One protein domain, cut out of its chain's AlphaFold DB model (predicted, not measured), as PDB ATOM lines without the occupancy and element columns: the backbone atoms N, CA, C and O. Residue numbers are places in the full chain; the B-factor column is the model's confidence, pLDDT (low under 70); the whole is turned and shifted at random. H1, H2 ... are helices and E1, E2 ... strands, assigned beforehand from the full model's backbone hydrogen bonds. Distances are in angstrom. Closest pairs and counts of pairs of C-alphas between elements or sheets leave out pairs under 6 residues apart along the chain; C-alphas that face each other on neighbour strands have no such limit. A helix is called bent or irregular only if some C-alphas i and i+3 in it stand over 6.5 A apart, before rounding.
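This is residues 134 to 249 of the 388 residues of an uncharacterized protein of Ferruginivarius sediminum (UniProt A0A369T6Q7). What is the main shape? Short helices, mostly crossed, cluster together with a small hairpin, E1 and E2, set among them; E2 lies near the middle and H6 packs on the hairpin. The kinked H1 lies towards one end of the longest axis, and H4 and H5 lie towards the other. What is it made of? The printed part has 116 residues, with seven named helices and two named strands in the order H1 E1 E2 H2 H3 H4 H5 H6 H7; the sheet, E1 - E2, is antiparallel and the class is mostly helix. It is compact, with a radius of gyration of the C-alphas of 13.1 A and spans of 38 by 33 by 25 A.

How do the strands pair? E1, residues 155 to 157, and E2, residues 164 to 166, form an antiparallel hairpin, with N 156 and O 165 3.0 A apart and N 165 and O 156 2.8 A apart, within hydrogen-bond range. What comes next? The closest C-alphas of E1 and H6, residues 229 to 240, are those of Thr 155 and Gln 232, 5.8 A apart. With residues 151 to 153 alone, H1, residues 134 to 153, touches H6 at a steep tilt of 42 degrees, opposite ways; the closest C-alphas, of Gly 153 and Ala 236, are 4.0 A apart. H3, residues 190 to 197, only just touches H6, with 3 pairs of C-alphas within 8 A, the closest being Met 197 and Arg 234 at 7.0 A. Which helices does H2 touch? H2, residues 177 to 188, touches H7, residues 242 to 249, at a steep tilt of 41 degrees, opposite ways, closest at C-alphas 185 and 247, 5.2 A. With residues 178 to 183 alone it touches H4, residues 202 to 209, at a shallow tilt of 30 degrees, opposite ways, closest at C-alphas 179 and 209, 4.4 A. Are the helix backbones complete? Every O i to N i+4 pair is within hydrogen-bond range in H3, H4 and H7, but 11 of 16 are in H1, 7 of 8 in H2 and 6 of 8 in H6; H5, residues 214 to 217, is too short for such a pair.

Where are the ends? C-alpha 134, where H1 begins, is at (78.438, 167.714, 146.704), and C-alpha 249, where H7 ends, is at (85.209, 177.841, 150.164). How long are the longer helices? From first to last C-alpha, H1 measures 22.4 A, H6 18.5 A and H2 17.3 A. H1 is irregular, with a kink of 121 degrees near residue 147 and C-alphas 146 and 149 9.5 A apart; H6 is only just irregular, with C-alphas 237 and 240 6.52 A apart.

How large is it? The two C-alphas farthest apart, those of Asp 134 and Gly 223, are 41.6 A apart. Is it unbroken and confident? The printed part has no cut, and the link from H5 to H6, 11 residues, is long. The mean pLDDT of the printed part is 97.1, and no printed residue is under 70.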
ATOM      1  N   ASP A 134      77.454 168.795 146.793       93.88
ATOM      2  CA  ASP A 134      78.438 167.714 146.704       93.88
ATOM      3  C   ASP A 134      79.891 168.216 146.738       93.88
ATOM      4  O   ASP A 134      80.749 167.575 147.355       93.88
ATOM      5  N   LEU A 135      80.184 169.361 146.111       96.06
ATOM      6  CA  LEU A 135      81.519 169.966 146.153       96.06
ATOM      7  C   LEU A 135      81.862 170.460 147.562       96.06
ATOM      8  O   LEU A 135      82.964 170.184 148.041       96.06
ATOM      9  N   PHE A 136      80.923 171.115 148.250       95.88
ATOM     10  CA  PHE A 136      81.105 171.519 149.648       95.88
ATOM     11  C   PHE A 136      81.380 170.319 150.559       95.88
ATOM     12  O   PHE A 136      82.311 170.360 151.368       95.88
ATOM     13  N   ASP A 137      80.624 169.229 150.404       96.12
ATOM     14  CA  ASP A 137      80.833 168.017 151.198       96.12
ATOM     15  C   ASP A 137      82.216 167.391 150.936       96.12
ATOM     16  O   ASP A 137      82.887 166.958 151.876       96.12
ATOM     17  N   ILE A 138      82.696 167.402 149.685       97.50
ATOM     18  CA  ILE A 138      84.060 166.962 149.352       97.50
ATOM     19  C   ILE A 138      85.110 167.837 150.044       97.50
ATOM     20  O   ILE A 138      86.005 167.283 150.689       97.50
ATOM     21  N   VAL A 139      85.011 169.170 149.941       97.56
ATOM     22  CA  VAL A 139      85.970 170.089 150.585       97.56
ATOM     23  C   VAL A 139      86.017 169.833 152.083       97.56
ATOM     24  O   VAL A 139      87.096 169.605 152.628       97.56
ATOM     25  N   ARG A 140      84.852 169.818 152.740       96.62
ATOM     26  CA  ARG A 140      84.738 169.631 154.188       96.62
ATOM     27  C   ARG A 140      85.379 168.322 154.638       96.62
ATOM     28  O   ARG A 140      86.218 168.329 155.534       96.62
ATOM     29  N   ARG A 141      85.033 167.201 153.999       96.44
ATOM     30  CA  ARG A 141      85.563 165.884 154.386       96.44
ATOM     31  C   ARG A 141      87.065 165.782 154.162       96.44
ATOM     32  O   ARG A 141      87.753 165.203 154.993       96.44
ATOM     33  N   VAL A 142      87.591 166.325 153.062       97.62
ATOM     34  CA  VAL A 142      89.044 166.334 152.833       97.62
ATOM     35  C   VAL A 142      89.741 167.227 153.862       97.62
ATOM     36  O   VAL A 142      90.744 166.801 154.435       97.62
ATOM     37  N   ALA A 143      89.188 168.402 154.166       96.62
ATOM     38  CA  ALA A 143      89.717 169.306 155.183       96.62
ATOM     39  C   ALA A 143      89.786 168.639 156.567       96.62
ATOM     40  O   ALA A 143      90.833 168.681 157.205       96.62
ATOM     41  N   GLU A 144      88.725 167.949 156.997       95.94
ATOM     42  CA  GLU A 144      88.689 167.196 158.262       95.94
ATOM     43  C   GLU A 144      89.832 166.173 158.362       95.94
ATOM     44  O   GLU A 144      90.438 166.018 159.421       95.94
ATOM     45  N   GLN A 145      90.174 165.501 157.257       96.19
ATOM     46  CA  GLN A 145      91.254 164.511 157.253       96.19
ATOM     47  C   GLN A 145      92.666 165.123 157.315       96.19
ATOM     48  O   GLN A 145      93.597 164.435 157.737       96.19
ATOM     49  N   HIS A 146      92.853 166.368 156.864       95.62
ATOM     50  CA  HIS A 146      94.160 167.049 156.847       95.62
ATOM     51  C   HIS A 146      94.385 167.957 158.052       95.62
ATOM     52  O   HIS A 146      95.507 168.060 158.544       95.62
ATOM     53  N   ASN A 147      93.326 168.614 158.512       95.31
ATOM     54  CA  ASN A 147      93.408 169.706 159.474       95.31
ATOM     55  C   ASN A 147      92.868 169.318 160.856       95.31
ATOM     56  O   ASN A 147      93.054 170.070 161.814       95.31
ATOM     57  N   GLY A 148      92.191 168.169 160.968       93.88
ATOM     58  CA  GLY A 148      91.501 167.767 162.190       93.88
ATOM     59  C   GLY A 148      90.485 168.824 162.629       93.88
ATOM     60  O   GLY A 148      89.760 169.384 161.808       93.88
ATOM     61  N   GLU A 149      90.470 169.126 163.926       92.62
ATOM     62  CA  GLU A 149      89.537 170.088 164.530       92.62
ATOM     63  C   GLU A 149      89.818 171.547 164.143       92.62
ATOM     64  O   GLU A 149      88.931 172.389 164.257       92.62
ATOM     65  N   ALA A 150      91.021 171.864 163.649       94.06
ATOM     66  CA  ALA A 150      91.388 173.243 163.325       94.06
ATOM     67  C   ALA A 150      90.586 173.806 162.136       94.06
ATOM     68  O   ALA A 150      90.373 175.015 162.057       94.06
ATOM     69  N   GLY A 151      90.135 172.948 161.211       94.88
ATOM     70  CA  GLY A 151      89.264 173.330 160.093       94.88
ATOM     71  C   GLY A 151      89.763 174.560 159.320       94.88
ATOM     72  O   GLY A 151      90.841 174.528 158.721       94.88
ATOM     73  N   TYR A 152      88.968 175.638 159.343       96.62
ATOM     74  CA  TYR A 152      89.258 176.931 158.698       96.62
ATOM     75  C   TYR A 152      90.438 177.689 159.310       96.62
ATOM     76  O   TYR A 152      91.045 178.503 158.618       96.62
ATOM     77  N   GLY A 153      90.749 177.442 160.583       97.25
ATOM     78  CA  GLY A 153      91.823 178.101 161.327       97.25
ATOM     79  C   GLY A 153      93.133 177.327 161.322       97.25
ATOM     80  O   GLY A 153      94.041 177.677 162.066       97.25
ATOM     81  N   HIS A 154      93.241 176.252 160.534       97.88
ATOM     82  CA  HIS A 154      94.494 175.516 160.435       97.88
ATOM     83  C   HIS A 154      95.605 176.432 159.926       97.88
ATOM     84  O   HIS A 154      95.492 176.995 158.838       97.88
ATOM     85  N   THR A 155      96.686 176.534 160.693       97.69
ATOM     86  CA  THR A 155      97.904 177.243 160.308       97.69
ATOM     87  C   THR A 155      99.120 176.385 160.601       97.69
ATOM     88  O   THR A 155      99.189 175.747 161.651       97.69
ATOM     89  N   ALA A 156     100.094 176.388 159.699       97.00
ATOM     90  CA  ALA A 156     101.387 175.756 159.925       97.00
ATOM     91  C   ALA A 156     102.477 176.479 159.131       97.00
ATOM     92  O   ALA A 156     102.217 177.012 158.053       97.00
ATOM     93  N   ALA A 157     103.708 176.459 159.638       95.25
ATOM     94  CA  ALA A 157     104.872 176.724 158.802       95.25
ATOM     95  C   ALA A 157     105.142 175.484 157.939       95.25
ATOM     96  O   ALA A 157     105.141 174.364 158.453       95.25
ATOM     97  N   ASP A 158     105.341 175.668 156.637       88.12
ATOM     98  CA  ASP A 158     105.687 174.559 155.754       88.12
ATOM     99  C   ASP A 158     107.170 174.195 155.880       88.12
ATOM    100  O   ASP A 158     108.045 175.019 155.611       88.12
ATOM    101  N   GLU A 159     107.457 172.941 156.226       84.25
ATOM    102  CA  GLU A 159     108.831 172.435 156.355       84.25
ATOM    103  C   GLU A 159     109.586 172.435 155.016       84.25
ATOM    104  O   GLU A 159     110.810 172.530 154.997       84.25
ATOM    105  N   ALA A 160     108.867 172.379 153.889       87.44
ATOM    106  CA  ALA A 160     109.451 172.426 152.549       87.44
ATOM    107  C   ALA A 160     109.724 173.857 152.043       87.44
ATOM    108  O   ALA A 160     110.068 174.042 150.876       87.44
ATOM    109  N   GLY A 161     109.579 174.874 152.900       91.19
ATOM    110  CA  GLY A 161     109.893 176.261 152.559       91.19
ATOM    111  C   GLY A 161     108.792 176.996 151.792       91.19
ATOM    112  O   GLY A 161     109.040 178.087 151.287       91.19
ATOM    113  N   SER A 162     107.559 176.471 151.731       91.88
ATOM    114  CA  SER A 162     106.439 177.160 151.059       91.88
ATOM    115  C   SER A 162     105.848 178.342 151.849       91.88
ATOM    116  O   SER A 162     104.831 178.902 151.428       91.88
ATOM    117  N   GLY A 163     106.442 178.715 152.988       96.88
ATOM    118  CA  GLY A 163     105.953 179.771 153.877       96.88
ATOM    119  C   GLY A 163     104.788 179.317 154.754       96.88
ATOM    120  O   GLY A 163     104.784 178.198 155.272       96.88
ATOM    121  N   LEU A 164     103.806 180.199 154.951       98.06
ATOM    122  CA  LEU A 164     102.592 179.882 155.702       98.06
ATOM    123  C   LEU A 164     101.671 178.934 154.910       98.06
ATOM    124  O   LEU A 164     101.411 179.136 153.721       98.06
ATOM    125  N   VAL A 165     101.134 177.932 155.604       97.81
ATOM    126  CA  VAL A 165     100.016 177.083 155.175       97.81
ATOM    127  C   VAL A 165      98.782 177.472 155.972       97.81
ATOM    128  O   VAL A 165      98.851 177.514 157.197       97.81
ATOM    129  N   TYR A 166      97.659 177.711 155.294       98.44
ATOM    130  CA  TYR A 166      96.428 178.196 155.920       98.44
ATOM    131  C   TYR A 166      95.170 177.473 155.414       98.44
ATOM    132  O   TYR A 166      95.035 177.187 154.225       98.44
ATOM    133  N   GLY A 167      94.217 177.219 156.310       98.00
ATOM    134  CA  GLY A 167      92.824 176.937 155.971       98.00
ATOM    135  C   GLY A 167      92.510 175.536 155.434       98.00
ATOM    136  O   GLY A 167      93.346 174.627 155.410       98.00
ATOM    137  N   ILE A 168      91.261 175.363 154.993       97.56
ATOM    138  CA  ILE A 168      90.618 174.069 154.680       97.56
ATOM    139  C   ILE A 168      91.274 173.267 153.550       97.56
ATOM    140  O   ILE A 168      91.136 172.048 153.506       97.56
ATOM    141  N   ALA A 169      92.001 173.926 152.645       97.31
ATOM    142  CA  ALA A 169      92.706 173.270 151.543       97.31
ATOM    143  C   ALA A 169      94.230 173.440 151.622       97.31
ATOM    144  O   ALA A 169      94.926 173.195 150.635       97.31
ATOM    145  N   ARG A 170      94.758 173.843 152.792       97.00
ATOM    146  CA  ARG A 170      96.188 174.107 153.010       97.00
ATOM    147  C   ARG A 170      96.744 175.093 151.974       97.00
ATOM    148  O   ARG A 170      97.721 174.797 151.282       97.00
ATOM    149  N   PHE A 171      96.099 176.251 151.848       97.75
ATOM    150  CA  PHE A 171      96.506 177.333 150.956       97.75
ATOM    151  C   PHE A 171      97.923 177.780 151.322       97.75
ATOM    152  O   PHE A 171      98.178 178.176 152.460       97.75
ATOM    153  N   ARG A 172      98.858 177.651 150.377       97.44
ATOM    154  CA  ARG A 172     100.281 177.933 150.594       97.44
ATOM    155  C   ARG A 172     100.604 179.349 150.144       97.44
ATOM    156  O   ARG A 172     100.125 179.805 149.105       97.44
ATOM    157  N   GLN A 173     101.467 180.016 150.898       97.69
ATOM    158  CA  GLN A 173     101.975 181.339 150.553       97.69
ATOM    159  C   GLN A 173     102.770 181.310 149.239       97.69
ATOM    160  O   GLN A 173     102.456 182.064 148.321       97.69
ATOM    161  N   ALA A 174     103.730 180.389 149.094       96.75
ATOM    162  CA  ALA A 174     104.576 180.312 147.899       96.75
ATOM    163  C   ALA A 174     103.802 180.018 146.597       96.75
ATOM    164  O   ALA A 174     104.184 180.510 145.534       96.75
ATOM    165  N   SER A 175     102.701 179.253 146.652       95.69
ATOM    166  CA  SER A 175     101.903 178.938 145.453       95.69
ATOM    167  C   SER A 175     101.017 180.095 144.990       95.69
ATOM    168  O   SER A 175     100.541 180.064 143.859       95.69
ATOM    169  N   GLY A 176     100.799 181.107 145.837       97.00
ATOM    170  CA  GLY A 176      99.855 182.199 145.583       97.00
ATOM    171  C   GLY A 176      98.402 181.871 145.940       97.00
ATOM    172  O   GLY A 176      97.567 182.773 145.947       97.00
ATOM    173  N   ASP A 177      98.087 180.624 146.316       97.69
ATOM    174  CA  ASP A 177      96.728 180.238 146.727       97.69
ATOM    175  C   ASP A 177      96.263 181.019 147.962       97.69
ATOM    176  O   ASP A 177      95.098 181.397 148.062       97.69
ATOM    177  N   LEU A 178      97.185 181.296 148.893       98.19
ATOM    178  CA  LEU A 178      96.899 182.144 150.047       98.19
ATOM    179  C   LEU A 178      96.480 183.557 149.617       98.19
ATOM    180  O   LEU A 178      95.489 184.081 150.117       98.19
ATOM    181  N   GLY A 179      97.202 184.157 148.667       98.38
ATOM    182  CA  GLY A 179      96.893 185.492 148.154       98.38
ATOM    183  C   GLY A 179      95.547 185.557 147.438       98.38
ATOM    184  O   GLY A 179      94.816 186.533 147.608       98.38
ATOM    185  N   ALA A 180      95.176 184.503 146.705       98.50
ATOM    186  CA  ALA A 180      93.863 184.397 146.069       98.50
ATOM    187  C   ALA A 180      92.726 184.404 147.107       98.50
ATOM    188  O   ALA A 180      91.795 185.202 146.999       98.50
ATOM    189  N   VAL A 181      92.840 183.593 148.166       98.62
ATOM    190  CA  VAL A 181      91.858 183.568 149.267       98.62
ATOM    191  C   VAL A 181      91.765 184.923 149.971       98.62
ATOM    192  O   VAL A 181      90.668 185.402 150.249       98.62
ATOM    193  N   LEU A 182      92.899 185.563 150.255       98.69
ATOM    194  CA  LEU A 182      92.910 186.860 150.936       98.69
ATOM    195  C   LEU A 182      92.318 187.978 150.074       98.69
ATOM    196  O   LEU A 182      91.609 188.835 150.599       98.69
ATOM    197  N   SER A 183      92.551 187.944 148.762       98.69
ATOM    198  CA  SER A 183      91.951 188.897 147.820       98.69
ATOM    199  C   SER A 183      90.429 188.762 147.809       98.69
ATOM    200  O   SER A 183      89.732 189.754 148.006       98.69
ATOM    201  N   LEU A 184      89.921 187.527 147.732       98.62
ATOM    202  CA  LEU A 184      88.491 187.218 147.811       98.62
ATOM    203  C   LEU A 184      87.843 187.659 149.134       98.62
ATOM    204  O   LEU A 184      86.675 188.053 149.148       98.62
ATOM    205  N   ALA A 185      88.560 187.567 150.257       98.62
ATOM    206  CA  ALA A 185      88.064 188.049 151.546       98.62
ATOM    207  C   ALA A 185      87.999 189.586 151.576       98.62
ATOM    208  O   ALA A 185      86.972 190.142 151.956       98.62
ATOM    209  N   ARG A 186      89.059 190.270 151.115       98.44
ATOM    210  CA  ARG A 186      89.119 191.739 151.057       98.44
ATOM    211  C   ARG A 186      88.071 192.335 150.117       98.44
ATOM    212  O   ARG A 186      87.508 193.374 150.428       98.44
ATOM    213  N   GLU A 187      87.824 191.705 148.973       98.44
ATOM    214  CA  GLU A 187      86.825 192.169 147.999       98.44
ATOM    215  C   GLU A 187      85.400 192.166 148.561       98.44
ATOM    216  O   GLU A 187      84.591 193.006 148.174       98.44
ATOM    217  N   ARG A 188      85.092 191.249 149.487       98.31
ATOM    218  CA  ARG A 188      83.773 191.169 150.128       98.31
ATOM    219  C   ARG A 188      83.552 192.262 151.165       98.31
ATOM    220  O   ARG A 188      82.466 192.829 151.214       98.31
ATOM    221  N   ASP A 189      84.551 192.503 152.007       98.56
ATOM    222  CA  ASP A 189      84.489 193.504 153.068       98.56
ATOM    223  C   ASP A 189      85.909 194.011 153.388       98.56
ATOM    224  O   ASP A 189      86.642 193.379 154.160       98.56
ATOM    225  N   PRO A 190      86.347 195.115 152.757       98.19
ATOM    226  CA  PRO A 190      87.702 195.625 152.930       98.19
ATOM    227  C   PRO A 190      87.943 196.199 154.332       98.19
ATOM    228  O   PRO A 190      89.074 196.126 154.819       98.19
ATOM    229  N   ASP A 191      86.904 196.729 154.982       98.19
ATOM    230  CA  ASP A 191      87.001 197.335 156.310       98.19
ATOM    231  C   ASP A 191      87.186 196.243 157.371       98.19
ATOM    232  O   ASP A 191      88.161 196.278 158.128       98.19
ATOM    233  N   LEU A 192      86.332 195.211 157.362       98.25
ATOM    234  CA  LEU A 192      86.465 194.060 158.260       98.25
ATOM    235  C   LEU A 192      87.757 193.278 157.991       98.25
ATOM    236  O   LEU A 192      88.408 192.806 158.925       98.25
ATOM    237  N   PHE A 193      88.170 193.151 156.724       98.50
ATOM    238  CA  PHE A 193      89.465 192.562 156.391       98.50
ATOM    239  C   PHE A 193      90.611 193.345 157.040       98.50
ATOM    240  O   PHE A 193      91.494 192.736 157.642       98.50
ATOM    241  N   GLY A 194      90.593 194.679 156.945       98.06
ATOM    242  CA  GLY A 194      91.576 195.555 157.581       98.06
ATOM    243  C   GLY A 194      91.583 195.426 159.104       98.06
ATOM    244  O   GLY A 194      92.652 195.300 159.694       98.06
ATOM    245  N   GLU A 195      90.411 195.383 159.738       97.81
ATOM    246  CA  GLU A 195      90.273 195.179 161.185       97.81
ATOM    247  C   GLU A 195      90.917 193.859 161.638       97.81
ATOM    248  O   GLU A 195      91.755 193.850 162.541       97.81
ATOM    249  N   VAL A 196      90.583 192.747 160.973       97.75
ATOM    250  CA  VAL A 196      91.070 191.406 161.335       97.75
ATOM    251  C   VAL A 196      92.554 191.229 160.998       97.75
ATOM    252  O   VAL A 196      93.309 190.641 161.776       97.75
ATOM    253  N   MET A 197      92.993 191.736 159.841       97.75
ATOM    254  CA  MET A 197      94.361 191.545 159.348       97.75
ATOM    255  C   MET A 197      95.357 192.615 159.805       97.75
ATOM    256  O   MET A 197      96.548 192.476 159.518       97.75
ATOM    257  N   GLY A 198      94.905 193.625 160.549       96.75
ATOM    258  CA  GLY A 198      95.680 194.805 160.936       96.75
ATOM    259  C   GLY A 198      95.703 195.839 159.814       96.75
ATOM    260  O   GLY A 198      96.329 195.622 158.773       96.75
ATOM    261  N   ALA A 199      95.028 196.971 160.026       95.81
ATOM    262  CA  ALA A 199      94.787 197.981 158.998       95.81
ATOM    263  C   ALA A 199      96.090 198.529 158.395       95.81
ATOM    264  O   ALA A 199      96.168 198.776 157.193       95.81
ATOM    265  N   GLU A 200      97.137 198.649 159.211       96.88
ATOM    266  CA  GLU A 200      98.463 199.106 158.804       96.88
ATOM    267  C   GLU A 200      99.197 198.123 157.876       96.88
ATOM    268  O   GLU A 200     100.044 198.534 157.086       96.88
ATOM    269  N   ASN A 201      98.849 196.835 157.935       96.88
ATOM    270  CA  ASN A 201      99.538 195.754 157.229       96.88
ATOM    271  C   ASN A 201      98.693 195.115 156.116       96.88
ATOM    272  O   ASN A 201      99.242 194.442 155.244       96.88
ATOM    273  N   ALA A 202      97.376 195.328 156.101       97.31
ATOM    274  CA  ALA A 202      96.443 194.672 155.185       97.31
ATOM    275  C   ALA A 202      96.789 194.883 153.697       97.31
ATOM    276  O   ALA A 202      96.719 193.946 152.898       97.31
ATOM    277  N   GLY A 203      97.210 196.094 153.318       97.88
ATOM    278  CA  GLY A 203      97.646 196.393 151.949       97.88
ATOM    279  C   GLY A 203      98.914 195.630 151.555       97.88
ATOM    280  O   GLY A 203      98.942 194.974 150.511       97.88
ATOM    281  N   GLN A 204      99.931 195.659 152.423       98.38
ATOM    282  CA  GLN A 204     101.189 194.936 152.214       98.38
ATOM    283  C   GLN A 204     100.965 193.419 152.177       98.38
ATOM    284  O   GLN A 204     101.571 192.736 151.356       98.38
ATOM    285  N   LEU A 205     100.066 192.891 153.013       98.56
ATOM    286  CA  LEU A 205      99.717 191.473 153.039       98.56
ATOM    287  C   LEU A 205      99.207 190.991 151.678       98.56
ATOM    288  O   LEU A 205      99.689 189.980 151.164       98.56
ATOM    289  N   ILE A 206      98.267 191.722 151.070       98.62
ATOM    290  CA  ILE A 206      97.768 191.396 149.727       98.62
ATOM    291  C   ILE A 206      98.889 191.510 148.698       98.62
ATOM    292  O   ILE A 206      99.083 190.583 147.917       98.62
ATOM    293  N   GLN A 207      99.654 192.603 148.716       98.50
ATOM    294  CA  GLN A 207     100.743 192.818 147.763       98.50
ATOM    295  C   GLN A 207     101.765 191.673 147.789       98.50
ATOM    296  O   GLN A 207     102.112 191.137 146.740       98.50
ATOM    297  N   VAL A 208     102.225 191.278 148.980       98.50
ATOM    298  CA  VAL A 208     103.190 190.187 149.154       98.50
ATOM    299  C   VAL A 208     102.580 188.870 148.683       98.50
ATOM    300  O   VAL A 208     103.125 188.216 147.802       98.50
ATOM    301  N   THR A 209     101.416 188.485 149.205       98.44
ATOM    302  CA  THR A 209     100.843 187.153 148.931       98.44
ATOM    303  C   THR A 209     100.364 186.958 147.487       98.44
ATOM    304  O   THR A 209     100.232 185.815 147.049       98.44
ATOM    305  N   THR A 210     100.149 188.040 146.732       98.44
ATOM    306  CA  THR A 210      99.744 188.013 145.313       98.44
ATOM    307  C   THR A 210     100.879 188.315 144.331       98.44
ATOM    308  O   THR A 210     100.641 188.321 143.123       98.44
ATOM    309  N   ALA A 211     102.114 188.516 144.806       98.50
ATOM    310  CA  ALA A 211     103.268 188.743 143.937       98.50
ATOM    311  C   ALA A 211     103.395 187.635 142.873       98.50
ATOM    312  O   ALA A 211     103.052 186.480 143.121       98.50
ATOM    313  N   SER A 212     103.866 187.952 141.665       96.94
ATOM    314  CA  SER A 212     104.011 186.964 140.582       96.94
ATOM    315  C   SER A 212     105.124 185.949 140.863       96.94
ATOM    316  O   SER A 212     104.960 184.760 140.575       96.94
ATOM    317  N   ASP A 213     106.215 186.407 141.475       96.94
ATOM    318  CA  ASP A 213     107.370 185.600 141.854       96.94
ATOM    319  C   ASP A 213     107.158 184.868 143.202       96.94
ATOM    320  O   ASP A 213     106.813 185.511 144.200       96.94
ATOM    321  N   PRO A 214     107.385 183.540 143.280       96.25
ATOM    322  CA  PRO A 214     107.261 182.792 144.529       96.25
ATOM    323  C   PRO A 214     108.149 183.293 145.676       96.25
ATOM    324  O   PRO A 214     107.702 183.262 146.820       96.25
ATOM    325  N   ALA A 215     109.373 183.768 145.414       96.62
ATOM    326  CA  ALA A 215     110.251 184.261 146.480       96.62
ATOM    327  C   ALA A 215     109.778 185.621 147.022       96.62
ATOM    328  O   ALA A 215     109.808 185.854 148.234       96.62
ATOM    329  N   ALA A 216     109.254 186.489 146.155       98.12
ATOM    330  CA  ALA A 216     108.581 187.722 146.555       98.12
ATOM    331  C   ALA A 216     107.340 187.455 147.429       98.12
ATOM    332  O   ALA A 216     107.077 188.209 148.367       98.12
ATOM    333  N   ARG A 217     106.620 186.344 147.202       98.38
ATOM    334  CA  ARG A 217     105.492 185.955 148.066       98.38
ATOM    335  C   ARG A 217     105.893 185.611 149.485       98.38
ATOM    336  O   ARG A 217     105.040 185.674 150.361       98.38
ATOM    337  N   LEU A 218     107.149 185.242 149.720       98.06
ATOM    338  CA  LEU A 218     107.669 184.848 151.029       98.06
ATOM    339  C   LEU A 218     108.235 186.023 151.836       98.06
ATOM    340  O   LEU A 218     108.750 185.813 152.934       98.06
ATOM    341  N   GLN A 219     108.140 187.251 151.317       98.44
ATOM    342  CA  GLN A 219     108.646 188.427 152.014       98.44
ATOM    343  C   GLN A 219     107.875 188.708 153.319       98.44
ATOM    344  O   GLN A 219     106.690 188.379 153.430       98.44
ATOM    345  N   PRO A 220     108.527 189.322 154.323       98.38
ATOM    346  CA  PRO A 220     107.866 189.753 155.550       98.38
ATOM    347  C   PRO A 220     106.744 190.775 155.305       98.38
ATOM    348  O   PRO A 220     106.834 191.618 154.411       98.38
ATOM    349  N   VAL A 221     105.725 190.754 156.165       98.44
ATOM    350  CA  VAL A 221     104.640 191.745 156.227       98.44
ATOM    351  C   VAL A 221     104.687 192.410 157.599       98.44
ATOM    352  O   VAL A 221     104.736 191.723 158.620       98.44
ATOM    353  N   GLY A 222     104.740 193.741 157.634       97.38
ATOM    354  CA  GLY A 222     104.958 194.489 158.876       97.38
ATOM    355  C   GLY A 222     106.320 194.219 159.528       97.38
ATOM    356  O   GLY A 222     106.470 194.394 160.732       97.38
ATOM    357  N   GLY A 223     107.305 193.754 158.753       97.69
ATOM    358  CA  GLY A 223     108.630 193.373 159.256       97.69
ATOM    359  C   GLY A 223     108.730 191.947 159.805       97.69
ATOM    360  O   GLY A 223     109.820 191.537 160.196       97.69
ATOM    361  N   GLU A 224     107.649 191.161 159.785       98.00
ATOM    362  CA  GLU A 224     107.646 189.771 160.257       98.00
ATOM    363  C   GLU A 224     107.264 188.772 159.153       98.00
ATOM    364  O   GLU A 224     106.385 189.061 158.337       98.00
ATOM    365  N   PRO A 225     107.876 187.574 159.104       97.94
ATOM    366  CA  PRO A 225     107.420 186.523 158.200       97.94
ATOM    367  C   PRO A 225     106.012 186.053 158.596       97.94
ATOM    368  O   PRO A 225     105.702 185.955 159.781       97.94
ATOM    369  N   LEU A 226     105.178 185.663 157.626       98.38
ATOM    370  CA  LEU A 226     103.821 185.157 157.909       98.38
ATOM    371  C   LEU A 226     103.803 183.841 158.704       98.38
ATOM    372  O   LEU A 226     102.771 183.441 159.235       98.38
ATOM    373  N   THR A 227     104.947 183.166 158.811       98.06
ATOM    374  CA  THR A 227     105.139 182.005 159.682       98.06
ATOM    375  C   THR A 227     105.392 182.383 161.144       98.06
ATOM    376  O   THR A 227     105.490 181.478 161.972       98.06
ATOM    377  N   SER A 228     105.481 183.673 161.499       97.81
ATOM    378  CA  SER A 228     105.608 184.105 162.896       97.81
ATOM    379  C   SER A 228     104.386 183.676 163.713       97.81
ATOM    380  O   SER A 228     103.277 183.531 163.193       97.81
ATOM    381  N   ALA A 229     104.569 183.473 165.020       97.56
ATOM    382  CA  ALA A 229     103.467 183.091 165.905       97.56
ATOM    383  C   ALA A 229     102.338 184.140 165.923       97.56
ATOM    384  O   ALA A 229     101.169 183.779 166.052       97.56
ATOM    385  N   GLY A 230     102.682 185.426 165.765       97.56
ATOM    386  CA  GLY A 230     101.717 186.523 165.686       97.56
ATOM    387  C   GLY A 230     100.821 186.404 164.455       97.56
ATOM    388  O   GLY A 230      99.595 186.411 164.585       97.56
ATOM    389  N   TRP A 231     101.423 186.208 163.279       98.19
ATOM    390  CA  TRP A 231     100.672 185.988 162.046       98.19
ATOM    391  C   TRP A 231      99.864 184.691 162.088       98.19
ATOM    392  O   TRP A 231      98.670 184.728 161.810       98.19
ATOM    393  N   GLN A 232     100.453 183.566 162.503       98.19
ATOM    394  CA  GLN A 232      99.725 182.294 162.600       98.19
ATOM    395  C   GLN A 232      98.486 182.409 163.494       98.19
ATOM    396  O   GLN A 232      97.408 181.971 163.102       98.19
ATOM    397  N   ARG A 233      98.603 183.059 164.658       97.75
ATOM    398  CA  ARG A 233      97.449 183.305 165.528       97.75
ATOM    399  C   ARG A 233      96.384 184.152 164.831       97.75
ATOM    400  O   ARG A 233      95.221 183.769 164.839       97.75
ATOM    401  N   ARG A 234      96.778 185.252 164.184       97.88
ATOM    402  CA  ARG A 234      95.857 186.124 163.441       97.88
ATOM    403  C   ARG A 234      95.108 185.358 162.347       97.88
ATOM    404  O   ARG A 234      93.896 185.490 162.232       97.88
ATOM    405  N   PHE A 235      95.803 184.507 161.592       98.38
ATOM    406  CA  PHE A 235      95.179 183.627 160.603       98.38
ATOM    407  C   PHE A 235      94.252 182.591 161.248       98.38
ATOM    408  O   PHE A 235      93.159 182.368 160.734       98.38
ATOM    409  N   ALA A 236      94.624 181.988 162.376       98.19
ATOM    410  CA  ALA A 236      93.752 181.061 163.094       98.19
ATOM    411  C   ALA A 236      92.459 181.746 163.581       98.19
ATOM    412  O   ALA A 236      91.374 181.182 163.431       98.19
ATOM    413  N   ASP A 237      92.555 182.986 164.069       97.81
ATOM    414  CA  ASP A 237      91.417 183.772 164.562       97.81
ATOM    415  C   ASP A 237      90.382 184.069 163.453       97.81
ATOM    416  O   ASP A 237      89.188 184.190 163.735       97.81
ATOM    417  N   THR A 238      90.784 184.070 162.173       98.00
ATOM    418  CA  THR A 238      89.852 184.226 161.035       98.00
ATOM    419  C   THR A 238      88.835 183.090 160.893       98.00
ATOM    420  O   THR A 238      87.853 183.235 160.165       98.00
ATOM    421  N   ALA A 239      89.034 181.954 161.571       97.50
ATOM    422  CA  ALA A 239      88.152 180.791 161.474       97.50
ATOM    423  C   ALA A 239      86.700 181.083 161.887       97.50
ATOM    424  O   ALA A 239      85.789 180.349 161.500       97.50
ATOM    425  N   THR A 240      86.486 182.132 162.682       97.38
ATOM    426  CA  THR A 240      85.167 182.562 163.165       97.38
ATOM    427  C   THR A 240      84.554 183.678 162.320       97.38
ATOM    428  O   THR A 240      83.415 184.069 162.570       97.38
ATOM    429  N   VAL A 241      85.272 184.170 161.306       98.25
ATOM    430  CA  VAL A 241      84.885 185.334 160.508       98.25
ATOM    431  C   VAL A 241      84.375 184.890 159.134       98.25
ATOM    432  O   VAL A 241      85.096 184.276 158.342       98.25
ATOM    433  N   ASP A 242      83.119 185.220 158.826       98.31
ATOM    434  CA  ASP A 242      82.404 184.694 157.653       98.31
ATOM    435  C   ASP A 242      83.059 185.026 156.316       98.31
ATOM    436  O   ASP A 242      83.138 184.153 155.448       98.31
ATOM    437  N   ILE A 243      83.582 186.245 156.147       98.44
ATOM    438  CA  ILE A 243      84.217 186.648 154.884       98.44
ATOM    439  C   ILE A 243      85.412 185.748 154.537       98.44
ATOM    440  O   ILE A 243      85.595 185.399 153.372       98.44
ATOM    441  N   PHE A 244      86.166 185.287 155.541       98.56
ATOM    442  CA  PHE A 244      87.304 184.392 155.346       98.56
ATOM    443  C   PHE A 244      86.847 182.962 155.071       98.56
ATOM    444  O   PHE A 244      87.352 182.337 154.141       98.56
ATOM    445  N   ARG A 245      85.853 182.446 155.807       98.06
ATOM    446  CA  ARG A 245      85.290 181.109 155.537       98.06
ATOM    447  C   ARG A 245      84.727 181.003 154.121       98.06
ATOM    448  O   ARG A 245      85.006 180.034 153.415       98.06
ATOM    449  N   ASN A 246      83.988 182.020 153.691       97.75
ATOM    450  CA  ASN A 246      83.394 182.077 152.360       97.75
ATOM    451  C   ASN A 246      84.457 182.218 151.266       97.75
ATOM    452  O   ASN A 246      84.364 181.547 150.241       97.75
ATOM    453  N   ALA A 247      85.500 183.023 151.488       98.56
ATOM    454  CA  ALA A 247      86.628 183.120 150.564       98.56
ATOM    455  C   ALA A 247      87.391 181.791 150.427       98.56
ATOM    456  O   ALA A 247      87.721 181.381 149.313       98.56
ATOM    457  N   GLN A 248      87.622 181.078 151.536       98.50
ATOM    458  CA  GLN A 248      88.253 179.755 151.513       98.50
ATOM    459  C   GLN A 248      87.422 178.742 150.713       98.50
ATOM    460  O   GLN A 248      87.973 178.002 149.900       98.50
ATOM    461  N   HIS A 249      86.104 178.706 150.929       98.00
ATOM    462  CA  HIS A 249      85.209 177.841 150.164       98.00
ATOM    463  C   HIS A 249      85.197 178.175 148.680       98.00
ATOM    464  O   HIS A 249      85.333 177.271 147.858       98.00
TER     465      HIS A 249